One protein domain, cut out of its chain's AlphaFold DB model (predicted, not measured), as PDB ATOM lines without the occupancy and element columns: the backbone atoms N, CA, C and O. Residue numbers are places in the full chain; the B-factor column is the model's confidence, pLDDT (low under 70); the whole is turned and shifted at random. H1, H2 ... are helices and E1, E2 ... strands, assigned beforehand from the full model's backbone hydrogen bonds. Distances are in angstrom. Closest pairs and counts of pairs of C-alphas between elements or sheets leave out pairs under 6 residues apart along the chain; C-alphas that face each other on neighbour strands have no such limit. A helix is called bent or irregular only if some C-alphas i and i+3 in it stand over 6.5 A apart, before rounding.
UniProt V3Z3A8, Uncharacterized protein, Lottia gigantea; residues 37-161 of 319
ATOM      1  N   ASP A  37     165.999 298.616 294.850       44.06
ATOM      2  CA  ASP A  37     165.394 297.402 295.426       44.06
ATOM      3  C   ASP A  37     163.908 297.226 295.055       44.06
ATOM      4  O   ASP A  37     163.329 296.154 295.221       44.06
ATOM      5  N   LEU A  38     163.265 298.274 294.531       49.19
ATOM      6  CA  LEU A  38     161.864 298.235 294.121       49.19
ATOM      7  C   LEU A  38     161.677 297.728 292.682       49.19
ATOM      8  O   LEU A  38     160.591 297.306 292.317       49.19
ATOM      9  N   LEU A  39     162.698 297.740 291.825       48.78
ATOM     10  CA  LEU A  39     162.491 297.429 290.400       48.78
ATOM     11  C   LEU A  39     162.950 296.025 290.004       48.78
ATOM     12  O   LEU A  39     162.481 295.476 289.002       48.78
ATOM     13  N   LYS A  40     163.858 295.442 290.783       60.03
ATOM     14  CA  LYS A  40     164.401 294.110 290.541       60.03
ATOM     15  C   LYS A  40     163.947 293.156 291.639       60.03
ATOM     16  O   LYS A  40     163.879 293.546 292.799       60.03
ATOM     17  N   LYS A  41     163.610 291.929 291.258       74.44
ATOM     18  CA  LYS A  41     163.458 290.791 292.163       74.44
ATOM     19  C   LYS A  41     164.678 289.898 292.031       74.44
ATOM     20  O   LYS A  41     165.366 289.918 291.009       74.44
ATOM     21  N   ILE A  42     164.908 289.116 293.067       85.06
ATOM     22  CA  ILE A  42     165.891 288.041 293.052       85.06
ATOM     23  C   ILE A  42     165.109 286.766 292.771       85.06
ATOM     24  O   ILE A  42     164.109 286.507 293.449       85.06
ATOM     25  N   ASN A  43     165.513 286.020 291.745       85.81
ATOM     26  CA  ASN A  43     164.934 284.706 291.499       85.81
ATOM     27  C   ASN A  43     165.378 283.754 292.611       85.81
ATOM     28  O   ASN A  43     166.534 283.775 293.031       85.81
ATOM     29  N   GLU A  44     164.443 282.952 293.114       92.75
ATOM     30  CA  GLU A  44     164.797 281.905 294.064       92.75
ATOM     31  C   GLU A  44     165.605 280.822 293.356       92.75
ATOM     32  O   GLU A  44     165.296 280.440 292.226       92.75
ATOM     33  N   TYR A  45     166.640 280.345 294.035       96.19
ATOM     34  CA  TYR A  45     167.501 279.281 293.554       96.19
ATOM     35  C   TYR A  45     167.808 278.317 294.695       96.19
ATOM     36  O   TYR A  45     168.179 278.726 295.798       96.19
ATOM     37  N   GLU A  46     167.667 277.030 294.410       96.44
ATOM     38  CA  GLU A  46     168.023 275.945 295.309       96.44
ATOM     39  C   GLU A  46     169.098 275.095 294.645       96.44
ATOM     40  O   GLU A  46     168.867 274.479 293.607       96.44
ATOM     41  N   GLY A  47     170.273 275.111 295.261       95.56
ATOM     42  CA  GLY A  47     171.448 274.387 294.824       95.56
ATOM     43  C   GLY A  47     171.809 273.251 295.770       95.56
ATOM     44  O   GLY A  47     171.187 273.049 296.818       95.56
ATOM     45  N   GLU A  48     172.871 272.526 295.433       96.25
ATOM     46  CA  GLU A  48     173.395 271.467 296.302       96.25
ATOM     47  C   GLU A  48     174.036 272.070 297.564       96.25
ATOM     48  O   GLU A  48     173.818 271.593 298.689       96.25
ATOM     49  N   ASN A  49     174.790 273.166 297.388       97.56
ATOM     50  CA  ASN A  49     175.574 273.789 298.451       97.56
ATOM     51  C   ASN A  49     175.059 275.163 298.881       97.56
ATOM     52  O   ASN A  49     175.611 275.735 299.830       97.56
ATOM     53  N   CYS A  50     174.014 275.691 298.240       98.00
ATOM     54  CA  CYS A  50     173.445 276.988 298.581       98.00
ATOM     55  C   CYS A  50     171.918 277.058 298.438       98.00
ATOM     56  O   CYS A  50     171.272 276.227 297.806       98.00
ATOM     57  N   TYR A  51     171.341 278.091 299.046       98.06
ATOM     58  CA  TYR A  51     169.967 278.507 298.793       98.06
ATOM     59  C   TYR A  51     169.897 280.032 298.745       98.06
ATOM     60  O   TYR A  51     170.348 280.718 299.672       98.06
ATOM     61  N   ILE A  52     169.322 280.549 297.661       97.44
ATOM     62  CA  ILE A  52     169.076 281.968 297.423       97.44
ATOM     63  C   ILE A  52     167.562 282.179 297.521       97.44
ATOM     64  O   ILE A  52     166.838 281.780 296.610       97.44
ATOM     65  N   PRO A  53     167.046 282.799 298.593       94.50
ATOM     66  CA  PRO A  53     165.625 283.110 298.671       94.50
ATOM     67  C   PRO A  53     165.262 284.251 297.716       94.50
ATOM     68  O   PRO A  53     166.096 285.102 297.394       94.50
ATOM     69  N   THR A  54     163.982 284.343 297.353       89.19
ATOM     70  CA  THR A  54     163.431 285.542 296.696       89.19
ATOM     71  C   THR A  54     163.621 286.811 297.544       89.19
ATOM     72  O   THR A  54     163.814 286.761 298.765       89.19
ATOM     73  N   ASP A  55     163.531 287.981 296.905       75.88
ATOM     74  CA  ASP A  55     163.604 289.286 297.567       75.88
ATOM     75  C   ASP A  55     162.466 289.507 298.581       75.88
ATOM     76  O   ASP A  55     161.440 288.824 298.574       75.88
ATOM     77  N   GLY A  56     162.672 290.451 299.503       73.12
ATOM     78  CA  GLY A  56     161.770 290.679 300.634       73.12
ATOM     79  C   GLY A  56     161.824 289.535 301.655       73.12
ATOM     80  O   GLY A  56     161.625 288.368 301.330       73.12
ATOM     81  N   HIS A  57     162.093 289.856 302.922       82.75
ATOM     82  CA  HIS A  57     162.111 288.867 304.012       82.75
ATOM     83  C   HIS A  57     163.114 287.699 303.827       82.75
ATOM     84  O   HIS A  57     162.933 286.633 304.408       82.75
ATOM     85  N   CYS A  58     164.205 287.895 303.076       91.38
ATOM     86  CA  CYS A  58     165.199 286.851 302.778       91.38
ATOM     87  C   CYS A  58     165.758 286.137 304.016       91.38
ATOM     88  O   CYS A  58     165.894 284.918 304.014       91.38
ATOM     89  N   PHE A  59     165.989 286.870 305.109       94.56
ATOM     90  CA  PHE A  59     166.429 286.277 306.371       94.56
ATOM     91  C   PHE A  59     165.470 285.190 306.879       94.56
ATOM     92  O   PHE A  59     165.900 284.079 307.176       94.56
ATOM     93  N   ILE A  60     164.174 285.500 306.979       94.38
ATOM     94  CA  ILE A  60     163.196 284.576 307.566       94.38
ATOM     95  C   ILE A  60     162.846 283.440 306.605       94.38
ATOM     96  O   ILE A  60     162.634 282.325 307.059       94.38
ATOM     97  N   LYS A  61     162.909 283.666 305.286       95.25
ATOM     98  CA  LYS A  61     162.791 282.588 304.289       95.25
ATOM     99  C   LYS A  61     163.867 281.517 304.492       95.25
ATOM    100  O   LYS A  61     163.561 280.331 304.523       95.25
ATOM    101  N   CYS A  62     165.111 281.935 304.725       97.19
ATOM    102  CA  CYS A  62     166.200 281.023 305.071       97.19
ATOM    103  C   CYS A  62     165.962 280.295 306.404       97.19
ATOM    104  O   CYS A  62     166.189 279.091 306.479       97.19
ATOM    105  N   VAL A  63     165.496 280.993 307.448       96.50
ATOM    106  CA  VAL A  63     165.160 280.353 308.737       96.50
ATOM    107  C   VAL A  63     164.081 279.289 308.550       96.50
ATOM    108  O   VAL A  63     164.286 278.146 308.953       96.50
ATOM    109  N   ASN A  64     162.975 279.647 307.897       96.12
ATOM    110  CA  ASN A  64     161.843 278.755 307.666       96.12
ATOM    111  C   ASN A  64     162.263 277.509 306.882       96.12
ATOM    112  O   ASN A  64     161.828 276.407 307.195       96.12
ATOM    113  N   ARG A  65     163.165 277.664 305.907       95.44
ATOM    114  CA  ARG A  65     163.739 276.542 305.157       95.44
ATOM    115  C   ARG A  65     164.540 275.588 306.041       95.44
ATOM    116  O   ARG A  65     164.427 274.379 305.880       95.44
ATOM    117  N   VAL A  66     165.372 276.109 306.943       96.38
ATOM    118  CA  VAL A  66     166.222 275.270 307.808       96.38
ATOM    119  C   VAL A  66     165.411 274.577 308.900       96.38
ATOM    120  O   VAL A  66     165.697 273.428 309.219       96.38
ATOM    121  N   LEU A  67     164.416 275.261 309.468       94.69
ATOM    122  CA  LEU A  67     163.580 274.718 310.545       94.69
ATOM    123  C   LEU A  67     162.365 273.933 310.040       94.69
ATOM    124  O   LEU A  67     161.753 273.212 310.817       94.69
ATOM    125  N   ASN A  68     162.030 274.058 308.754       94.56
ATOM    126  CA  ASN A  68     160.835 273.483 308.138       94.56
ATOM    127  C   ASN A  68     159.518 273.924 308.818       94.56
ATOM    128  O   ASN A  68     158.567 273.153 308.929       94.56
ATOM    129  N   GLU A  69     159.466 275.178 309.269       93.88
ATOM    130  CA  GLU A  69     158.328 275.801 309.955       93.88
ATOM    131  C   GLU A  69     158.216 277.279 309.548       93.88
ATOM    132  O   GLU A  69     159.225 277.918 309.248       93.88
ATOM    133  N   ASP A  70     157.001 277.841 309.521       92.69
ATOM    134  CA  ASP A  70     156.786 279.241 309.131       92.69
ATOM    135  C   ASP A  70     156.763 280.190 310.338       92.69
ATOM    136  O   ASP A  70     155.772 280.271 311.059       92.69
ATOM    137  N   TYR A  71     157.841 280.958 310.504       92.75
ATOM    138  CA  TYR A  71     158.005 281.973 311.548       92.75
ATOM    139  C   TYR A  71     157.773 283.411 311.048       92.75
ATOM    140  O   TYR A  71     158.204 284.377 311.689       92.75
ATOM    141  N   THR A  72     157.151 283.602 309.878       89.25
ATOM    142  CA  THR A  72     157.064 284.920 309.222       89.25
ATOM    143  C   THR A  72     156.405 285.978 310.107       89.25
ATOM    144  O   THR A  72     156.917 287.097 310.215       89.25
ATOM    145  N   ARG A  73     155.294 285.639 310.771       90.38
ATOM    146  CA  ARG A  73     154.541 286.577 311.615       90.38
ATOM    147  C   ARG A  73     155.318 286.937 312.880       90.38
ATOM    148  O   ARG A  73     155.505 288.114 313.180       90.38
ATOM    149  N   GLU A  74     155.826 285.936 313.585       92.38
ATOM    150  CA  GLU A  74     156.582 286.070 314.830       92.38
ATOM    151  C   GLU A  74     157.873 286.871 314.596       92.38
ATOM    152  O   GLU A  74     158.273 287.717 315.404       92.38
ATOM    153  N   PHE A  75     158.514 286.652 313.445       91.19
ATOM    154  CA  PHE A  75     159.658 287.436 313.007       91.19
ATOM    155  C   PHE A  75     159.287 288.893 312.726       91.19
ATOM    156  O   PHE A  75     160.010 289.788 313.168       91.19
ATOM    157  N   GLN A  76     158.171 289.155 312.036       89.00
ATOM    158  CA  GLN A  76     157.695 290.518 311.787       89.00
ATOM    159  C   GLN A  76     157.410 291.271 313.094       89.00
ATOM    160  O   GLN A  76     157.850 292.411 313.258       89.00
ATOM    161  N   GLU A  77     156.750 290.632 314.057       90.06
ATOM    162  CA  GLU A  77     156.522 291.204 315.389       90.06
ATOM    163  C   GLU A  77     157.843 291.497 316.113       90.06
ATOM    164  O   GLU A  77     158.024 292.575 316.685       90.06
ATOM    165  N   TYR A  78     158.817 290.584 316.031       90.31
ATOM    166  CA  TYR A  78     160.151 290.787 316.595       90.31
ATOM    167  C   TYR A  78     160.878 291.998 315.993       90.31
ATOM    168  O   TYR A  78     161.337 292.863 316.741       90.31
ATOM    169  N   ILE A  79     160.972 292.098 314.663       87.31
ATOM    170  CA  ILE A  79     161.701 293.196 314.005       87.31
ATOM    171  C   ILE A  79     160.985 294.548 314.125       87.31
ATOM    172  O   ILE A  79     161.637 295.596 314.069       87.31
ATOM    173  N   ASN A  80     159.664 294.549 314.310       86.25
ATOM    174  CA  ASN A  80     158.883 295.768 314.511       86.25
ATOM    175  C   ASN A  80     158.862 296.223 315.979       86.25
ATOM    176  O   ASN A  80     158.652 297.409 316.243       86.25
ATOM    177  N   GLY A  81     159.161 295.323 316.920       83.62
ATOM    178  CA  GLY A  81     159.250 295.614 318.353       83.62
ATOM    179  C   GLY A  81     160.453 296.470 318.776       83.62
ATOM    180  O   GLY A  81     160.495 296.955 319.906       83.62
ATOM    181  N   PHE A  82     161.435 296.707 317.898       81.62
ATOM    182  CA  PHE A  82     162.594 297.546 318.226       81.62
ATOM    183  C   PHE A  82     162.201 299.026 318.379       81.62
ATOM    184  O   PHE A  82     161.564 299.612 317.513       81.62
ATOM    185  N   SER A  83     162.629 299.681 319.462       72.44
ATOM    186  CA  SER A  83     162.169 301.037 319.816       72.44
ATOM    187  C   SER A  83     162.644 302.154 318.873       72.44
ATOM    188  O   SER A  83     161.913 303.113 318.630       72.44
ATOM    189  N   LYS A  84     163.853 302.048 318.307       73.62
ATOM    190  CA  LYS A  84     164.446 303.097 317.455       73.62
ATOM    191  C   LYS A  84     163.910 303.035 316.021       73.62
ATOM    192  O   LYS A  84     164.034 302.004 315.366       73.62
ATOM    193  N   ALA A  85     163.404 304.159 315.507       61.75
ATOM    194  CA  ALA A  85     162.767 304.255 314.187       61.75
ATOM    195  C   ALA A  85     163.654 303.760 313.028       61.75
ATOM    196  O   ALA A  85     163.193 302.997 312.189       61.75
ATOM    197  N   ASN A  86     164.948 304.093 313.028       61.97
ATOM    198  CA  ASN A  86     165.915 303.639 312.014       61.97
ATOM    199  C   ASN A  86     166.345 302.164 312.152       61.97
ATOM    200  O   ASN A  86     167.181 301.687 311.390       61.97
ATOM    201  N   ARG A  87     165.838 301.455 313.165       62.41
ATOM    202  CA  ARG A  87     166.154 300.053 313.467       62.41
ATOM    203  C   ARG A  87     164.938 299.134 313.350       62.41
ATOM    204  O   ARG A  87     165.136 297.917 313.419       62.41
ATOM    205  N   LYS A  88     163.735 299.690 313.193       75.00
ATOM    206  CA  LYS A  88     162.490 298.941 312.986       75.00
ATOM    207  C   LYS A  88     162.489 298.281 311.612       75.00
ATOM    208  O   LYS A  88     162.928 298.885 310.641       75.00
ATOM    209  N   GLY A  89     162.024 297.038 311.551       72.31
ATOM    210  CA  GLY A  89     161.831 296.303 310.297       72.31
ATOM    211  C   GLY A  89     163.106 295.789 309.615       72.31
ATOM    212  O   GLY A  89     163.008 295.160 308.568       72.31
ATOM    213  N   VAL A  90     164.297 296.019 310.184       77.31
ATOM    214  CA  VAL A  90     165.577 295.634 309.561       77.31
ATOM    215  C   VAL A  90     166.272 294.541 310.364       77.31
ATOM    216  O   VAL A  90     166.623 294.748 311.525       77.31
ATOM    217  N   MET A  91     166.547 293.403 309.728       87.50
ATOM    218  CA  MET A  91     167.398 292.354 310.290       87.50
ATOM    219  C   MET A  91     168.861 292.582 309.903       87.50
ATOM    220  O   MET A  91     169.167 292.848 308.745       87.50
ATOM    221  N   THR A  92     169.774 292.490 310.872       87.88
ATOM    222  CA  THR A  92     171.218 292.666 310.651       87.88
ATOM    223  C   THR A  92     171.998 291.513 311.269       87.88
ATOM    224  O   THR A  92     171.545 290.901 312.234       87.88
ATOM    225  N   CYS A  93     173.212 291.252 310.777       88.50
ATOM    226  CA  CYS A  93     174.066 290.172 311.287       88.50
ATOM    227  C   CYS A  93     174.313 290.264 312.804       88.50
ATOM    228  O   CYS A  93     174.372 289.250 313.491       88.50
ATOM    229  N   ALA A  94     174.406 291.484 313.349       87.81
ATOM    230  CA  ALA A  94     174.612 291.711 314.781       87.81
ATOM    231  C   ALA A  94     173.427 291.251 315.653       87.81
ATOM    232  O   ALA A  94     173.617 290.943 316.827       87.81
ATOM    233  N   ARG A  95     172.213 291.183 315.088       89.69
ATOM    234  CA  ARG A  95     171.000 290.740 315.793       89.69
ATOM    235  C   ARG A  95     170.851 289.224 315.837       89.69
ATOM    236  O   ARG A  95     170.020 288.743 316.595       89.69
ATOM    237  N   MET A  96     171.671 288.471 315.099       92.19
ATOM    238  CA  MET A  96     171.596 287.005 315.049       92.19
ATOM    239  C   MET A  96     171.648 286.374 316.447       92.19
ATOM    240  O   MET A  96     170.855 285.497 316.758       92.19
ATOM    241  N   LYS A  97     172.526 286.870 317.333       93.06
ATOM    242  CA  LYS A  97     172.634 286.361 318.711       93.06
ATOM    243  C   LYS A  97     171.351 286.581 319.520       93.06
ATOM    244  O   LYS A  97     170.944 285.714 320.286       93.06
ATOM    245  N   GLU A  98     170.731 287.749 319.373       92.50
ATOM    246  CA  GLU A  98     169.481 288.084 320.060       92.50
ATOM    247  C   GLU A  98     168.302 287.287 319.486       92.50
ATOM    248  O   GLU A  98     167.481 286.781 320.246       92.50
ATOM    249  N   PHE A  99     168.270 287.115 318.162       93.69
ATOM    250  CA  PHE A  99     167.305 286.268 317.470       93.69
ATOM    251  C   PHE A  99     167.396 284.816 317.952       93.69
ATOM    252  O   PHE A  99     166.404 284.279 318.432       93.69
ATOM    253  N   ASN A 100     168.593 284.226 317.939       95.06
ATOM    254  CA  ASN A 100     168.840 282.872 318.433       95.06
ATOM    255  C   ASN A 100     168.328 282.678 319.860       95.06
ATOM    256  O   ASN A 100     167.623 281.714 320.141       95.06
ATOM    257  N   LYS A 101     168.607 283.638 320.750       94.31
ATOM    258  CA  LYS A 101     168.111 283.602 322.129       94.31
ATOM    259  C   LYS A 101     166.583 283.670 322.202       94.31
ATOM    260  O   LYS A 101     165.988 282.964 323.007       94.31
ATOM    261  N   LYS A 102     165.948 284.542 321.413       93.75
ATOM    262  CA  LYS A 102     164.491 284.738 321.446       93.75
ATOM    263  C   LYS A 102     163.729 283.540 320.878       93.75
ATOM    264  O   LYS A 102     162.699 283.175 321.429       93.75
ATOM    265  N   PHE A 103     164.226 282.972 319.786       93.44
ATOM    266  CA  PHE A 103     163.569 281.884 319.060       93.44
ATOM    267  C   PHE A 103     164.105 280.500 319.446       93.44
ATOM    268  O   PHE A 103     163.673 279.512 318.871       93.44
ATOM    269  N   ASN A 104     165.028 280.422 320.411       93.56
ATOM    270  CA  ASN A 104     165.697 279.189 320.827       93.56
ATOM    271  C   ASN A 104     166.323 278.420 319.645       93.56
ATOM    272  O   ASN A 104     166.071 277.236 319.443       93.56
ATOM    273  N   THR A 105     167.120 279.123 318.836       95.06
ATOM    274  CA  THR A 105     167.789 278.589 317.635       95.06
ATOM    275  C   THR A 105     169.304 278.795 317.693       95.06
ATOM    276  O   THR A 105     169.817 279.504 318.559       95.06
ATOM    277  N   SER A 106     170.034 278.196 316.747       96.81
ATOM    278  CA  SER A 106     171.505 278.178 316.723       96.81
ATOM    279  C   SER A 106     172.109 278.694 315.407       96.81
ATOM    280  O   SER A 106     173.194 278.283 314.996       96.81
ATOM    281  N   PHE A 107     171.434 279.616 314.716       97.50
ATOM    282  CA  PHE A 107     171.915 280.131 313.433       97.50
ATOM    283  C   PHE A 107     173.239 280.886 313.550       97.50
ATOM    284  O   PHE A 107     173.448 281.698 314.453       97.50
ATOM    285  N   GLN A 108     174.121 280.673 312.576       97.31
ATOM    286  CA  GLN A 108     175.371 281.412 312.429       97.31
ATOM    287  C   GLN A 108     175.471 281.994 311.021       97.31
ATOM    288  O   GLN A 108     174.932 281.429 310.073       97.31
ATOM    289  N   ILE A 109     176.189 283.109 310.882       97.12
ATOM    290  CA  ILE A 109     176.571 283.698 309.599       97.12
ATOM    291  C   ILE A 109     178.074 283.562 309.368       97.12
ATOM    292  O   ILE A 109     178.873 283.865 310.256       97.12
ATOM    293  N   TYR A 110     178.454 283.117 308.174       97.25
ATOM    294  CA  TYR A 110     179.838 283.029 307.733       97.25
ATOM    295  C   TYR A 110     180.314 284.358 307.143       97.25
ATOM    296  O   TYR A 110     179.668 284.931 306.265       97.25
ATOM    297  N   ASN A 111     181.474 284.834 307.594       94.00
ATOM    298  CA  ASN A 111     182.153 285.976 306.994       94.00
ATOM    299  C   ASN A 111     183.416 285.502 306.248       94.00
ATOM    300  O   ASN A 111     184.377 285.070 306.891       94.00
ATOM    301  N   PRO A 112     183.471 285.618 304.909       91.56
ATOM    302  CA  PRO A 112     184.605 285.125 304.129       91.56
ATOM    303  C   PRO A 112     185.898 285.912 304.385       91.56
ATOM    304  O   PRO A 112     186.984 285.358 304.230       91.56
ATOM    305  N   LYS A 113     185.812 287.179 304.828       90.62
ATOM    306  CA  LYS A 113     186.993 288.036 305.040       90.62
ATOM    307  C   LYS A 113     187.863 287.554 306.194       90.62
ATOM    308  O   LYS A 113     189.082 287.577 306.097       90.62
ATOM    309  N   ASN A 114     187.234 287.143 307.291       91.88
ATOM    310  CA  ASN A 114     187.927 286.659 308.487       91.88
ATOM    311  C   ASN A 114     187.746 285.148 308.705       91.88
ATOM    312  O   ASN A 114     188.271 284.611 309.671       91.88
ATOM    313  N   ARG A 115     187.019 284.470 307.807       91.38
ATOM    314  CA  ARG A 115     186.740 283.027 307.826       91.38
ATOM    315  C   ARG A 115     186.091 282.542 309.127       91.38
ATOM    316  O   ARG A 115     186.243 281.378 309.491       91.38
ATOM    317  N   HIS A 116     185.353 283.412 309.811       92.62
ATOM    318  CA  HIS A 116     184.703 283.098 311.078       92.62
ATOM    319  C   HIS A 116     183.182 283.066 310.966       92.62
ATOM    320  O   HIS A 116     182.573 283.739 310.131       92.62
ATOM    321  N   PHE A 117     182.586 282.297 311.875       94.69
ATOM    322  CA  PHE A 117     181.154 282.265 312.122       94.69
ATOM    323  C   PHE A 117     180.767 283.226 313.243       94.69
ATOM    324  O   PHE A 117     181.496 283.386 314.228       94.69
ATOM    325  N   HIS A 118     179.603 283.853 313.094       94.00
ATOM    326  CA  HIS A 118     179.017 284.721 314.105       94.00
ATOM    327  C   HIS A 118     177.529 284.403 314.325       94.00
ATOM    328  O   HIS A 118     176.800 284.292 313.342       94.00
ATOM    329  N   PRO A 119     177.043 284.319 315.578       94.75
ATOM    330  CA  PRO A 119     177.816 284.308 316.830       94.75
ATOM    331  C   PRO A 119     178.807 283.130 316.886       94.75
ATOM    332  O   PRO A 119     178.619 282.156 316.173       94.75
ATOM    333  N   ARG A 120     179.897 283.250 317.662       90.50
ATOM    334  CA  ARG A 120     180.921 282.187 317.762       90.50
ATOM    335  C   ARG A 120     180.396 280.980 318.529       90.50
ATOM    336  O   ARG A 120     180.543 279.860 318.062       90.50
ATOM    337  N   ASP A 121     179.736 281.256 319.646       87.88
ATOM    338  CA  ASP A 121     179.168 280.241 320.521       87.88
ATOM    339  C   ASP A 121     177.684 280.072 320.190       87.88
ATOM    340  O   ASP A 121     176.908 281.034 320.250       87.88
ATOM    341  N   VAL A 122     177.312 278.851 319.823       92.25
ATOM    342  CA  VAL A 122     175.934 278.402 319.613       92.25
ATOM    343  C   VAL A 122     175.745 277.053 320.290       92.25
ATOM    344  O   VAL A 122     176.725 276.365 320.564       92.25
ATOM    345  N   HIS A 123     174.498 276.698 320.596       91.12
ATOM    346  CA  HIS A 123     174.197 275.430 321.257       91.12
ATOM    347  C   HIS A 123     174.392 274.244 320.308       91.12
ATOM    348  O   HIS A 123     175.025 273.268 320.692       91.12
ATOM    349  N   ASP A 124     173.943 274.393 319.058       93.06
ATOM    350  CA  ASP A 124     174.026 273.355 318.029       93.06
ATOM    351  C   ASP A 124     174.660 273.903 316.749       93.06
ATOM    352  O   ASP A 124     174.289 274.967 316.249       93.06
ATOM    353  N   GLU A 125     175.602 273.166 316.167       94.12
ATOM    354  CA  GLU A 125     176.162 273.538 314.871       94.12
ATOM    355  C   GLU A 125     175.239 273.107 313.731       94.12
ATOM    356  O   GLU A 125     175.226 271.951 313.314       94.12
ATOM    357  N   LEU A 126     174.487 274.063 313.186       96.19
ATOM    358  CA  LEU A 126     173.660 273.823 312.006       96.19
ATOM    359  C   LEU A 126     174.532 273.630 310.757       96.19
ATOM    360  O   LEU A 126     175.498 274.375 310.544       96.19
ATOM    361  N   ASP A 127     174.161 272.659 309.919       96.31
ATOM    362  CA  ASP A 127     174.825 272.416 308.634       96.31
ATOM    363  C   ASP A 127     174.571 273.558 307.640       96.31
ATOM    364  O   ASP A 127     175.484 274.009 306.954       96.31
ATOM    365  N   TRP A 128     173.356 274.104 307.619       97.88
ATOM    366  CA  TRP A 128     173.067 275.333 306.888       97.88
ATOM    367  C   TRP A 128     173.454 276.556 307.715       97.88
ATOM    368  O   TRP A 128     173.009 276.740 308.849       97.88
ATOM    369  N   VAL A 129     174.262 277.426 307.118       97.62
ATOM    370  CA  VAL A 129     174.736 278.670 307.729       97.62
ATOM    371  C   VAL A 129     174.433 279.841 306.810       97.62
ATOM    372  O   VAL A 129     174.447 279.717 305.587       97.62
ATOM    373  N   PHE A 130     174.164 280.999 307.398       98.12
ATOM    374  CA  PHE A 130     173.907 282.207 306.634       98.12
ATOM    375  C   PHE A 130     175.164 282.689 305.909       98.12
ATOM    376  O   PHE A 130     176.280 282.621 306.431       98.12
ATOM    377  N   TYR A 131     174.953 283.289 304.746       97.56
ATOM    378  CA  TYR A 131     175.937 284.067 304.012       97.56
ATOM    379  C   TYR A 131     175.278 285.348 303.500       97.56
ATOM    380  O   TYR A 131     174.128 285.326 303.066       97.56
ATOM    381  N   LEU A 132     175.982 286.478 303.597       94.56
ATOM    382  CA  LEU A 132     175.476 287.767 303.125       94.56
ATOM    383  C   LEU A 132     176.114 288.099 301.775       94.56
ATOM    384  O   LEU A 132     177.286 288.475 301.730       94.56
ATOM    385  N   HIS A 133     175.333 288.001 300.701       92.94
ATOM    386  CA  HIS A 133     175.750 288.342 299.343       92.94
ATOM    387  C   HIS A 133     175.006 289.598 298.884       92.94
ATOM    388  O   HIS A 133     173.780 289.601 298.854       92.94
ATOM    389  N   ASN A 134     175.713 290.687 298.561       88.88
ATOM    390  CA  ASN A 134     175.104 291.947 298.097       88.88
ATOM    391  C   ASN A 134     173.935 292.450 298.975       88.88
ATOM    392  O   ASN A 134     172.886 292.845 298.475       88.88
ATOM    393  N   SER A 135     174.116 292.430 300.302       87.19
ATOM    394  CA  SER A 135     173.088 292.790 301.304       87.19
ATOM    395  C   SER A 135     171.853 291.873 301.343       87.19
ATOM    396  O   SER A 135     170.882 292.190 302.027       87.19
ATOM    397  N   HIS A 136     171.899 290.716 300.680       90.94
ATOM    398  CA  HIS A 136     170.864 289.685 300.693       90.94
ATOM    399  C   HIS A 136     171.316 288.474 301.514       90.94
ATOM    400  O   HIS A 136     172.457 288.024 301.395       90.94
ATOM    401  N   PHE A 137     170.437 287.961 302.377       95.25
ATOM    402  CA  PHE A 137     170.718 286.763 303.166       95.25
ATOM    403  C   PHE A 137     170.457 285.509 302.330       95.25
ATOM    404  O   PHE A 137     169.329 285.284 301.903       95.25
ATOM    405  N   CYS A 138     171.484 284.681 302.176       97.31
ATOM    406  CA  CYS A 138     171.434 283.356 301.565       97.31
ATOM    407  C   CYS A 138     171.860 282.293 302.589       97.31
ATOM    408  O   CYS A 138     172.366 282.627 303.667       97.31
ATOM    409  N   LEU A 139     171.709 281.016 302.238       98.44
ATOM    410  CA  LEU A 139     172.308 279.900 302.969       98.44
ATOM    411  C   LEU A 139     173.427 279.263 302.152       98.44
ATOM    412  O   LEU A 139     173.335 279.170 300.930       98.44
ATOM    413  N   ILE A 140     174.449 278.778 302.848       98.44
ATOM    414  CA  ILE A 140     175.491 277.901 302.309       98.44
ATOM    415  C   ILE A 140     175.676 276.697 303.236       98.44
ATOM    416  O   ILE A 140     175.348 276.767 304.424       98.44
ATOM    417  N   ARG A 141     176.231 275.600 302.720       97.75
ATOM    418  CA  ARG A 141     176.636 274.451 303.543       97.75
ATOM    419  C   ARG A 141     177.879 274.781 304.371       97.75
ATOM    420  O   ARG A 141     178.876 275.294 303.858       97.75
ATOM    421  N   ARG A 142     177.863 274.427 305.657       96.50
ATOM    422  CA  ARG A 142     178.981 274.607 306.596       96.50
ATOM    423  C   ARG A 142     180.227 273.866 306.129       96.50
ATOM    424  O   ARG A 142     181.334 274.407 306.238       96.50
ATOM    425  N   SER A 143     180.064 272.644 305.635       96.31
ATOM    426  CA  SER A 143     181.155 271.798 305.141       96.31
ATOM    427  C   SER A 143     181.726 272.315 303.815       96.31
ATOM    428  O   SER A 143     182.944 272.356 303.660       96.31
ATOM    429  N   GLN A 144     180.872 272.822 302.918       97.00
ATOM    430  CA  GLN A 144     181.216 273.204 301.542       97.00
ATOM    431  C   GLN A 144     181.130 274.719 301.277       97.00
ATOM    432  O   GLN A 144     180.625 275.163 300.250       97.00
ATOM    433  N   LYS A 145     181.648 275.544 302.200       95.88
ATOM    434  CA  LYS A 145     181.530 277.019 302.143       95.88
ATOM    435  C   LYS A 145     181.981 277.631 300.816       95.88
ATOM    436  O   LYS A 145     181.301 278.501 300.291       95.88
ATOM    437  N   SER A 146     183.144 277.215 300.313       95.75
ATOM    438  CA  SER A 146     183.715 277.770 299.080       95.75
ATOM    439  C   SER A 146     182.848 277.452 297.867       95.75
ATOM    440  O   SER A 146     182.575 278.355 297.084       95.75
ATOM    441  N   LEU A 147     182.363 276.209 297.764       97.56
ATOM    442  CA  LEU A 147     181.456 275.796 296.695       97.56
ATOM    443  C   LEU A 147     180.115 276.525 296.802       97.56
ATOM    444  O   LEU A 147     179.647 277.065 295.813       97.56
ATOM    445  N   GLY A 148     179.543 276.633 298.006       97.81
ATOM    446  CA  GLY A 148     178.283 277.350 298.215       97.81
ATOM    447  C   GLY A 148     178.367 278.846 297.891       97.81
ATOM    448  O   GLY A 148     177.413 279.403 297.361       97.81
ATOM    449  N   ILE A 149     179.496 279.508 298.174       97.88
ATOM    450  CA  ILE A 149     179.702 280.917 297.791       97.88
ATOM    451  C   ILE A 149     179.796 281.056 296.271       97.88
ATOM    452  O   ILE A 149     179.131 281.922 295.715       97.88
ATOM    453  N   GLN A 150     180.579 280.197 295.614       97.88
ATOM    454  CA  GLN A 150     180.708 280.204 294.158       97.88
ATOM    455  C   GLN A 150     179.356 279.939 293.476       97.88
ATOM    456  O   GLN A 150     178.959 280.672 292.580       97.88
ATOM    457  N   GLU A 151     178.598 278.960 293.968       97.88
ATOM    458  CA  GLU A 151     177.269 278.630 293.451       97.88
ATOM    459  C   GLU A 151     176.285 279.802 293.613       97.88
ATOM    460  O   GLU A 151     175.451 280.032 292.740       97.88
ATOM    461  N   ILE A 152     176.399 280.594 294.690       97.12
ATOM    462  CA  ILE A 152     175.637 281.845 294.823       97.12
ATOM    463  C   ILE A 152     176.074 282.863 293.772       97.12
ATOM    464  O   ILE A 152     175.213 283.473 293.151       97.12
ATOM    465  N   GLU A 153     177.374 283.071 293.571       95.81
ATOM    466  CA  GLU A 153     177.882 284.033 292.584       95.81
ATOM    467  C   GLU A 153     177.423 283.694 291.158       95.81
ATOM    468  O   GLU A 153     177.041 284.599 290.414       95.81
ATOM    469  N   ASP A 154     177.375 282.406 290.817       96.56
ATOM    470  CA  ASP A 154     176.970 281.923 289.495       96.56
ATOM    471  C   ASP A 154     175.449 282.015 289.255       96.56
ATOM    472  O   ASP A 154     175.014 282.187 288.115       96.56
ATOM    473  N   ASN A 155     174.627 281.925 290.312       96.12
ATOM    474  CA  ASN A 155     173.162 281.831 290.201       96.12
ATOM    475  C   ASN A 155     172.398 283.036 290.775       96.12
ATOM    476  O   ASN A 155     171.168 283.091 290.684       96.12
ATOM    477  N   TYR A 156     173.082 284.015 291.371       92.00
ATOM    478  CA  TYR A 156     172.440 285.215 291.900       92.00
ATOM    479  C   TYR A 156     171.966 286.124 290.759       92.00
ATOM    480  O   TYR A 156     172.682 286.993 290.260       92.00
ATOM    481  N   GLU A 157     170.709 285.939 290.362       86.94
ATOM    482  CA  GLU A 157     170.101 286.681 289.265       86.94
ATOM    483  C   GLU A 157     169.140 287.762 289.774       86.94
ATOM    484  O   GLU A 157     168.107 287.486 290.394       86.94
ATOM    485  N   GLN A 158     169.453 289.022 289.460       80.06
ATOM    486  CA  GLN A 158     168.526 290.136 289.643       80.06
ATOM    487  C   GLN A 158     167.767 290.419 288.347       80.06
ATOM    488  O   GLN A 158     168.299 291.037 287.420       80.06
ATOM    489  N   VAL A 159     166.490 290.051 288.316       69.88
ATOM    490  CA  VAL A 159     165.610 290.265 287.163       69.88
ATOM    491  C   VAL A 159     164.608 291.376 287.429       69.88
ATOM    492  O   VAL A 159     164.186 291.615 288.556       69.88
ATOM    493  N   TRP A 160     164.177 292.073 286.384       58.69
ATOM    494  CA  TRP A 160     163.157 293.113 286.520       58.69
ATOM    495  C   TRP A 160     161.797 292.513 286.911       58.69
ATOM    496  O   TRP A 160     161.285 291.646 286.196       58.69
ATOM    497  N   LYS A 161     161.160 293.024 287.972       51.88
ATOM    498  CA  LYS A 161     159.811 292.605 288.413       51.88
ATOM    499  C   LYS A 161     158.768 292.830 287.326       51.88
ATOM    500  O   LYS A 161     158.692 293.911 286.770       51.88
TER     501      LYS A 161
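AT A GLANCE: This is residues 37 to 161 of the 319 residues of an uncharacterized protein of Lottia gigantea (UniProt V3Z3A8). A twisted sheet of five strands makes the core, with H1 packed over one face and H4 over the other, while H3 stands beside the E3 and E4 part of the sheet. H2 is off the sheet, joined to the body through H1, and a small pair of strands, E1 and E7, brings the two ends of the printed part together at one end of the domain. The printed part has 125 residues with four named helices and seven named strands, in the order E1 E2 H1 H2 H3 E3 E4 E5 E6 H4 E7; the sheet runs E2 E6 E5 E3 E4 and is mixed. The class is mixed, helices and strands; the whole is compact, with a radius of gyration of the C-alphas of 14.2 A, and rounded, spanning 38 by 37 by 29 A.

IN THESE COORDINATES: E1 is residues 40 to 42, its first C-alpha at (164.401, 294.110, 290.541), and E2 is 50 to 52. H1, residues 58 to 67, is 14.5 A long, and H2, 72 to 80, is 12.2 A. H3, residues 93 to 103, is 15.5 A and only just irregular: C-alphas 94 and 97 are 6.9 A apart. E3 is 109 to 111 and E4 116 to 118. E5, 128 to 133, is 15.3 A, and E6, 136 to 141, is 16.5 A. H4, 145 to 155, is 15.4 A, and E7, 158 to 160, ends at (163.157, 293.113, 286.520).

HOW THE PARTS SIT: In the hairpin of E5 and E6, N 131 and O 138 are 2.9 A apart. E2, an edge strand, is antiparallel to E6, with N 51 and O 139 at 2.9 A. E3 is parallel to E5, with N 110 and O 130 at 2.8 A, and forms a hairpin with E4, the other edge strand, with N 109 and O 118 at 2.8 A. The sheet and its helices make three layers, helices on both faces of a sheet: H1 and H4 lie on opposite faces. H1 is over E6 at a height over the sheet of 8.3 A, its Phe 59 and Phe 137 having the closest C-alphas, 5.4 A. H4 is over E2 and E6 at a height of 8.2 A; the closest C-alphas of H4 and E2 are those of Gly 148 and Cys 50, 4.9 A. H3 is at the sheet's level, at a height of 2.7 A. H2 touches H1 at a steep tilt of 46 degrees, opposite ways, with Ile 60 and Thr 72 closest, their C-alphas 6.4 A apart. E1 and E7 are antiparallel, with N 41 and O 159 at 2.8 A. In H1, H2 and H4 every O i to N i+4 pair is within hydrogen-bond range; in H3, 5 of 7.

THE WHOLE: The farthest C-alphas, His 123 and Trp 160, are 40.5 A apart. The printed part has no cut. The link from H2 to H3, 12 residues, is long. Mean pLDDT of the printed part is 89.2; residues 37 to 40, 85 to 87 and 159 to 161 are under 70.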